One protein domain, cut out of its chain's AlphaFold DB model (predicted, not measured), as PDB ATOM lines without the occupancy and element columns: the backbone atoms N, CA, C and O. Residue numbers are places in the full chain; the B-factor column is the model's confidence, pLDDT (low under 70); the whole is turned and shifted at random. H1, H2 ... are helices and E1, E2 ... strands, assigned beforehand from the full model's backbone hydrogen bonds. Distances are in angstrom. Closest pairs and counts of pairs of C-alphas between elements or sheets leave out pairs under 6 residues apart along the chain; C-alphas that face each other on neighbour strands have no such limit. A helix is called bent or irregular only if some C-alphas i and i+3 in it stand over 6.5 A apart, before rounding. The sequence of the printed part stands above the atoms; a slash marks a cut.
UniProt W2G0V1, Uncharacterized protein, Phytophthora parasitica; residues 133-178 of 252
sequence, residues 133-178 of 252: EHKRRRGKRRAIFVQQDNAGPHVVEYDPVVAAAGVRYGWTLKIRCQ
ATOM      1  N   GLU A 133      19.089  34.911 -19.774       65.00
ATOM      2  CA  GLU A 133      18.847  36.348 -19.731       65.00
ATOM      3  C   GLU A 133      19.959  37.121 -19.004       65.00
ATOM      4  O   GLU A 133      20.414  38.153 -19.502       65.00
ATOM      5  N   HIS A 134      20.450  36.629 -17.861       60.72
ATOM      6  CA  HIS A 134      21.584  37.240 -17.165       60.72
ATOM      7  C   HIS A 134      22.858  37.219 -18.017       60.72
ATOM      8  O   HIS A 134      23.594  38.209 -18.019       60.72
ATOM      9  N   LYS A 135      23.110  36.133 -18.760       62.34
ATOM     10  CA  LYS A 135      24.225  36.028 -19.716       62.34
ATOM     11  C   LYS A 135      24.063  37.042 -20.851       62.34
ATOM     12  O   LYS A 135      24.981  37.820 -21.096       62.34
ATOM     13  N   ARG A 136      22.868  37.132 -21.449       64.12
ATOM     14  CA  ARG A 136      22.541  38.094 -22.517       64.12
ATOM     15  C   ARG A 136      22.687  39.547 -22.059       64.12
ATOM     16  O   ARG A 136      23.328  40.344 -22.734       64.12
ATOM     17  N   ARG A 137      22.134  39.904 -20.893       61.41
ATOM     18  CA  ARG A 137      22.218  41.264 -20.323       61.41
ATOM     19  C   ARG A 137      23.651  41.648 -19.940       61.41
ATOM     20  O   ARG A 137      24.027  42.805 -20.103       61.41
ATOM     21  N   ARG A 138      24.453  40.701 -19.435       61.50
ATOM     22  CA  ARG A 138      25.875  40.931 -19.115       61.50
ATOM     23  C   ARG A 138      26.745  41.032 -20.367       61.50
ATOM     24  O   ARG A 138      27.640  41.868 -20.368       61.50
ATOM     25  N   GLY A 139      26.468  40.230 -21.396       58.56
ATOM     26  CA  GLY A 139      27.166  40.273 -22.685       58.56
ATOM     27  C   GLY A 139      26.922  41.579 -23.442       58.56
ATOM     28  O   GLY A 139      27.871  42.188 -23.908       58.56
ATOM     29  N   LYS A 140      25.681  42.090 -23.452       58.06
ATOM     30  CA  LYS A 140      25.334  43.368 -24.107       58.06
ATOM     31  C   LYS A 140      25.975  44.616 -23.480       58.06
ATOM     32  O   LYS A 140      25.966  45.673 -24.094       58.06
ATOM     33  N   ARG A 141      26.476  44.533 -22.240       58.44
ATOM     34  CA  ARG A 141      27.083  45.670 -21.512       58.44
ATOM     35  C   ARG A 141      28.597  45.550 -21.338       58.44
ATOM     36  O   ARG A 141      29.192  46.398 -20.680       58.44
ATOM     37  N   ARG A 142      29.224  44.482 -21.835       69.75
ATOM     38  CA  ARG A 142      30.653  44.221 -21.635       69.75
ATOM     39  C   ARG A 142      31.330  44.004 -22.971       69.75
ATOM     40  O   ARG A 142      30.780  43.336 -23.836       69.75
ATOM     41  N   ALA A 143      32.538  44.545 -23.099       80.75
ATOM     42  CA  ALA A 143      33.379  44.236 -24.238       80.75
ATOM     43  C   ALA A 143      33.667  42.727 -24.270       80.75
ATOM     44  O   ALA A 143      34.020  42.141 -23.242       80.75
ATOM     45  N   ILE A 144      33.491  42.118 -25.438       83.25
ATOM     46  CA  ILE A 144      33.920  40.753 -25.720       83.25
ATOM     47  C   ILE A 144      35.350  40.850 -26.229       83.25
ATOM     48  O   ILE A 144      35.619  41.553 -27.202       83.25
ATOM     49  N   PHE A 145      36.254  40.153 -25.551       84.88
ATOM     50  CA  PHE A 145      37.630  40.025 -25.993       84.88
ATOM     51  C   PHE A 145      37.752  38.761 -26.829       84.88
ATOM     52  O   PHE A 145      37.439  37.673 -26.345       84.88
ATOM     53  N   VAL A 146      38.173  38.922 -28.076       85.88
ATOM     54  CA  VAL A 146      38.504  37.818 -28.970       85.88
ATOM     55  C   VAL A 146      40.014  37.685 -28.939       85.88
ATOM     56  O   VAL A 146      40.730  38.610 -29.318       85.88
ATOM     57  N   GLN A 147      40.484  36.563 -28.414       86.88
ATOM     58  CA  GLN A 147      41.900  36.240 -28.385       86.88
ATOM     59  C   GLN A 147      42.258  35.450 -29.644       86.88
ATOM     60  O   GLN A 147      41.527  34.532 -30.008       86.88
ATOM     61  N   GLN A 148      43.382  35.784 -30.269       85.94
ATOM     62  CA  GLN A 148      43.949  35.067 -31.414       85.94
ATOM     63  C   GLN A 148      45.481  35.093 -31.334       85.94
ATOM     64  O   GLN A 148      46.057  35.913 -30.610       85.94
ATOM     65  N   ASP A 149      46.144  34.199 -32.055       84.06
ATOM     66  CA  ASP A 149      47.589  34.238 -32.271       84.06
ATOM     67  C   ASP A 149      47.957  35.224 -33.399       84.06
ATOM     68  O   ASP A 149      47.097  35.805 -34.066       84.06
ATOM     69  N   ASN A 150      49.258  35.434 -33.598       81.62
ATOM     70  CA  ASN A 150      49.797  36.438 -34.523       81.62
ATOM     71  C   ASN A 150      50.089  35.873 -35.924       81.62
ATOM     72  O   ASN A 150      51.067  36.279 -36.556       81.62
ATOM     73  N   ALA A 151      49.298  34.909 -36.400       79.88
ATOM     74  CA  ALA A 151      49.451  34.374 -37.749       79.88
ATOM     75  C   ALA A 151      49.167  35.458 -38.809       79.88
ATOM     76  O   ALA A 151      48.298  36.306 -38.632       79.88
ATOM     77  N   GLY A 152      49.874  35.413 -39.945       74.19
ATOM     78  CA  GLY A 152      49.777  36.415 -41.020       74.19
ATOM     79  C   GLY A 152      48.367  36.784 -41.533       74.19
ATOM     80  O   GLY A 152      48.179  37.951 -41.870       74.19
ATOM     81  N   PRO A 153      47.369  35.875 -41.592       77.75
ATOM     82  CA  PRO A 153      46.008  36.240 -42.003       77.75
ATOM     83  C   PRO A 153      45.163  36.879 -40.885       77.75
ATOM     84  O   PRO A 153      43.995  37.193 -41.116       77.75
ATOM     85  N   HIS A 154      45.694  37.029 -39.668       78.25
ATOM     86  CA  HIS A 154      44.926  37.488 -38.514       78.25
ATOM     87  C   HIS A 154      44.854  39.005 -38.409       78.25
ATOM     88  O   HIS A 154      45.714  39.758 -38.864       78.25
ATOM     89  N   VAL A 155      43.760  39.448 -37.799       80.75
ATOM     90  CA  VAL A 155      43.364  40.850 -37.784       80.75
ATOM     91  C   VAL A 155      44.197  41.639 -36.769       80.75
ATOM     92  O   VAL A 155      44.541  41.122 -35.714       80.75
ATOM     93  N   VAL A 156      44.509  42.908 -37.014       81.69
ATOM     94  CA  VAL A 156      45.195  43.729 -35.999       81.69
ATOM     95  C   VAL A 156      44.289  44.007 -34.787       81.69
ATOM     96  O   VAL A 156      43.062  43.980 -34.890       81.69
ATOM     97  N   GLU A 157      44.876  44.318 -33.623       80.94
ATOM     98  CA  GLU A 157      44.112  44.517 -32.373       80.94
ATOM     99  C   GLU A 157      43.002  45.584 -32.463       80.94
ATOM    100  O   GLU A 157      41.987  45.497 -31.763       80.94
ATOM    101  N   TYR A 158      43.194  46.586 -33.323       79.75
ATOM    102  CA  TYR A 158      42.285  47.715 -33.529       79.75
ATOM    103  C   TYR A 158      41.769  47.771 -34.964       79.75
ATOM    104  O   TYR A 158      41.860  48.797 -35.633       79.75
ATOM    105  N   ASP A 159      41.228  46.659 -35.444       83.12
ATOM    106  CA  ASP A 159      40.638  46.616 -36.772       83.12
ATOM    107  C   ASP A 159      39.258  47.310 -36.817       83.12
ATOM    108  O   ASP A 159      38.328  46.911 -36.096       83.12
ATOM    109  N   PRO A 160      39.093  48.348 -37.658       83.88
ATOM    110  CA  PRO A 160      37.851  49.109 -37.737       83.88
ATOM    111  C   PRO A 160      36.695  48.301 -38.343       83.88
ATOM    112  O   PRO A 160      35.540  48.544 -37.989       83.88
ATOM    113  N   VAL A 161      36.976  47.322 -39.208       85.56
ATOM    114  CA  VAL A 161      35.974  46.440 -39.822       85.56
ATOM    115  C   VAL A 161      35.397  45.499 -38.770       85.56
ATOM    116  O   VAL A 161      34.174  45.372 -38.660       85.56
ATOM    117  N   VAL A 162      36.246  44.902 -37.932       82.62
ATOM    118  CA  VAL A 162      35.805  44.041 -36.822       82.62
ATOM    119  C   VAL A 162      35.025  44.843 -35.781       82.62
ATOM    120  O   VAL A 162      33.973  44.394 -35.312       82.62
ATOM    121  N   ALA A 163      35.494  46.044 -35.437       82.06
ATOM    122  CA  ALA A 163      34.790  46.924 -34.509       82.06
ATOM    123  C   ALA A 163      33.395  47.308 -35.040       82.06
ATOM    124  O   ALA A 163      32.403  47.179 -34.315       82.06
ATOM    125  N   ALA A 164      33.297  47.709 -36.312       83.88
ATOM    126  CA  ALA A 164      32.034  48.054 -36.963       83.88
ATOM    127  C   ALA A 164      31.078  46.853 -37.055       83.88
ATOM    128  O   ALA A 164      29.885  46.987 -36.764       83.88
ATOM    129  N   ALA A 165      31.592  45.665 -37.390       82.31
ATOM    130  CA  ALA A 165      30.811  44.431 -37.412       82.31
ATOM    131  C   ALA A 165      30.246  44.097 -36.025       82.31
ATOM    132  O   ALA A 165      29.063  43.777 -35.904       82.31
ATOM    133  N   GLY A 166      31.049  44.242 -34.968       81.38
ATOM    134  CA  GLY A 166      30.586  44.092 -33.590       81.38
ATOM    135  C   GLY A 166      29.404  45.011 -33.284       81.38
ATOM    136  O   GLY A 166      28.344  44.536 -32.865       81.38
ATOM    137  N   VAL A 167      29.560  46.310 -33.558       82.56
ATOM    138  CA  VAL A 167      28.534  47.332 -33.290       82.56
ATOM    139  C   VAL A 167      27.239  47.033 -34.045       82.56
ATOM    140  O   VAL A 167      26.165  47.114 -33.445       82.56
ATOM    141  N   ARG A 168      27.324  46.605 -35.312       78.94
ATOM    142  CA  ARG A 168      26.161  46.220 -36.132       78.94
ATOM    143  C   ARG A 168      25.286  45.157 -35.458       78.94
ATOM    144  O   ARG A 168      24.066  45.204 -35.579       78.94
ATOM    145  N   TYR A 169      25.896  44.224 -34.732       76.25
ATOM    146  CA  TYR A 169      25.193  43.155 -34.016       76.25
ATOM    147  C   TYR A 169      24.978  43.453 -32.521       76.25
ATOM    148  O   TYR A 169      24.524  42.586 -31.771       76.25
ATOM    149  N   GLY A 170      25.258  44.683 -32.076       78.75
ATOM    150  CA  GLY A 170      25.063  45.119 -30.692       78.75
ATOM    151  C   GLY A 170      26.143  44.634 -29.721       78.75
ATOM    152  O   GLY A 170      25.871  44.504 -28.525       78.75
ATOM    153  N   TRP A 171      27.348  44.358 -30.221       81.62
ATOM    154  CA  TRP A 171      28.499  43.916 -29.439       81.62
ATOM    155  C   TRP A 171      29.629  44.940 -29.477       81.62
ATOM    156  O   TRP A 171      29.901  45.574 -30.490       81.62
ATOM    157  N   THR A 172      30.361  45.057 -28.373       84.50
ATOM    158  CA  THR A 172      31.648  45.758 -28.357       84.50
ATOM    159  C   THR A 172      32.750  44.707 -28.437       84.50
ATOM    160  O   THR A 172      33.088  44.104 -27.422       84.50
ATOM    161  N   LEU A 173      33.274  44.444 -29.635       82.88
ATOM    162  CA  LEU A 173      34.360  43.480 -29.839       82.88
ATOM    163  C   LEU A 173      35.720  44.162 -29.659       82.88
ATOM    164  O   LEU A 173      35.908  45.302 -30.080       82.88
ATOM    165  N   LYS A 174      36.665  43.470 -29.024       84.00
ATOM    166  CA  LYS A 174      38.067  43.885 -28.909       84.00
ATOM    167  C   LYS A 174      38.961  42.699 -29.223       84.00
ATOM    168  O   LYS A 174      38.834  41.662 -28.576       84.00
ATOM    169  N   ILE A 175      39.866  42.861 -30.176       86.69
ATOM    170  CA  ILE A 175      40.857  41.837 -30.492       86.69
ATOM    171  C   ILE A 175      42.011  41.921 -29.481       86.69
ATOM    172  O   ILE A 175      42.370  43.002 -28.994       86.69
ATOM    173  N   ARG A 176      42.548  40.762 -29.106       87.50
ATOM    174  CA  ARG A 176      43.749  40.621 -28.283       87.50
ATOM    175  C   ARG A 176      44.686  39.623 -28.934       87.50
ATOM    176  O   ARG A 176      44.341  38.451 -29.088       87.50
ATOM    177  N   CYS A 177      45.860  40.115 -29.283       84.69
ATOM    178  CA  CYS A 177      46.930  39.318 -29.840       84.69
ATOM    179  C   CYS A 177      47.704  38.637 -28.707       84.69
ATOM    180  O   CYS A 177      47.958  39.229 -27.654       84.69
ATOM    181  N   GLN A 178      48.057  37.373 -28.901       83.12
ATOM    182  CA  GLN A 178      48.914  36.651 -27.964       83.12
ATOM    183  C   GLN A 178      50.373  37.121 -28.063       83.12
ATOM    184  O   GLN A 178      50.784  37.663 -29.093       83.12
TER     185      GLN A 178
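This is residues 133 to 178 of the 252 residues of an uncharacterized protein of Phytophthora parasitica (UniProt W2G0V1). Two short parallel strands, E1 and E2, make a narrow ribbon, and the helix H2 lies beside the E2 side of it, while a small first helix, H1, sticks out alone at one end with its residues 133 to 138. A long loop, residues 149 to 159, swings round the opposite end of the ribbon and leads from E1 into H2, which runs back toward the H1 end before the chain turns into E2. The printed part has 46 residues, with two named helices and two named strands in the order H1, E1, H2, E2, and its class is mixed, helices and strands. The one sheet has the order E1, E2 and is parallel. The whole is elongated, with spans of 37 by 20 by 12 A, and only just loose, close to compact, with a radius of gyration of the C-alphas of 11.7 A.

H1, residues 133 to 139, comes first, and its residues 133 to 138 stand free, with no C-alpha 8 or more residues away along the chain within 10 A. A tight link of 4 residues joins it to the strand E1, residues 144 to 148. A long link of 11 residues then leads to the helix H2, residues 160 to 168. A tight link of 4 residues joins H2 to the strand E2, residues 173 to 177. H1 is apart from H2, and H1 is also apart from E2. E1 and E2 are parallel neighbours, with 29 degrees between their N-to-C directions. C-alphas 144 and 173 face each other at 5.0 A, and C-alphas 148 and 177 face each other at 5.4 A. Across this pair N 174 and O 144 are within hydrogen-bond range at 2.8 A, and so are N 146 and O 174 at 2.9 A. E1, H2 and E2 form a strand-helix-strand unit, two parallel neighbour strands with a helix between them along the chain, and its crossover is right-handed. H2 and E2 have 5 pairs of C-alphas within 8 A, and their closest C-alphas are those of Gly 166 and Leu 173, 5.4 A apart. The centres of H2 and E2 are 11.6 A apart. Within 10 A, residues 162 to 167 of H2 make 11 pairs of C-alphas with E2 and 1 with E1. In H1 and H2 every O i to N i+4 pair is within hydrogen-bond range.

H1 runs from Glu 133, with its C-alpha at (18.847, 36.348, -19.731), to Gly 139, and measures 9.7 A from first to last C-alpha. E1 runs from Ile 144, with its C-alpha at (33.920, 40.753, -25.720), to Gln 148, over 12.9 A. H2 runs from Pro 160 to Arg 168, over 12.1 A, and with 9 residues it is the longest helix. E2 runs from Leu 173 to Cys 177, over 13.2 A, and ends with C-alpha 177 at (46.930, 39.318, -29.840). Neither helix is bent.

The two C-alphas farthest apart are those of Glu 133 and Gly 152, at 37.5 A, and the C-alphas of the first and last printed residues, Glu 133 and Gln 178, are 31.2 A apart. The printed part has no cut from residue 133 to residue 178. Of its links, the one from E1 to H2 is long. The mean pLDDT of the printed part of this model is 77.9. Residues 133 to 142 are under 70, and the mean over H1 is 62, against 85 in E1, 83 in H2 and 85 in E2.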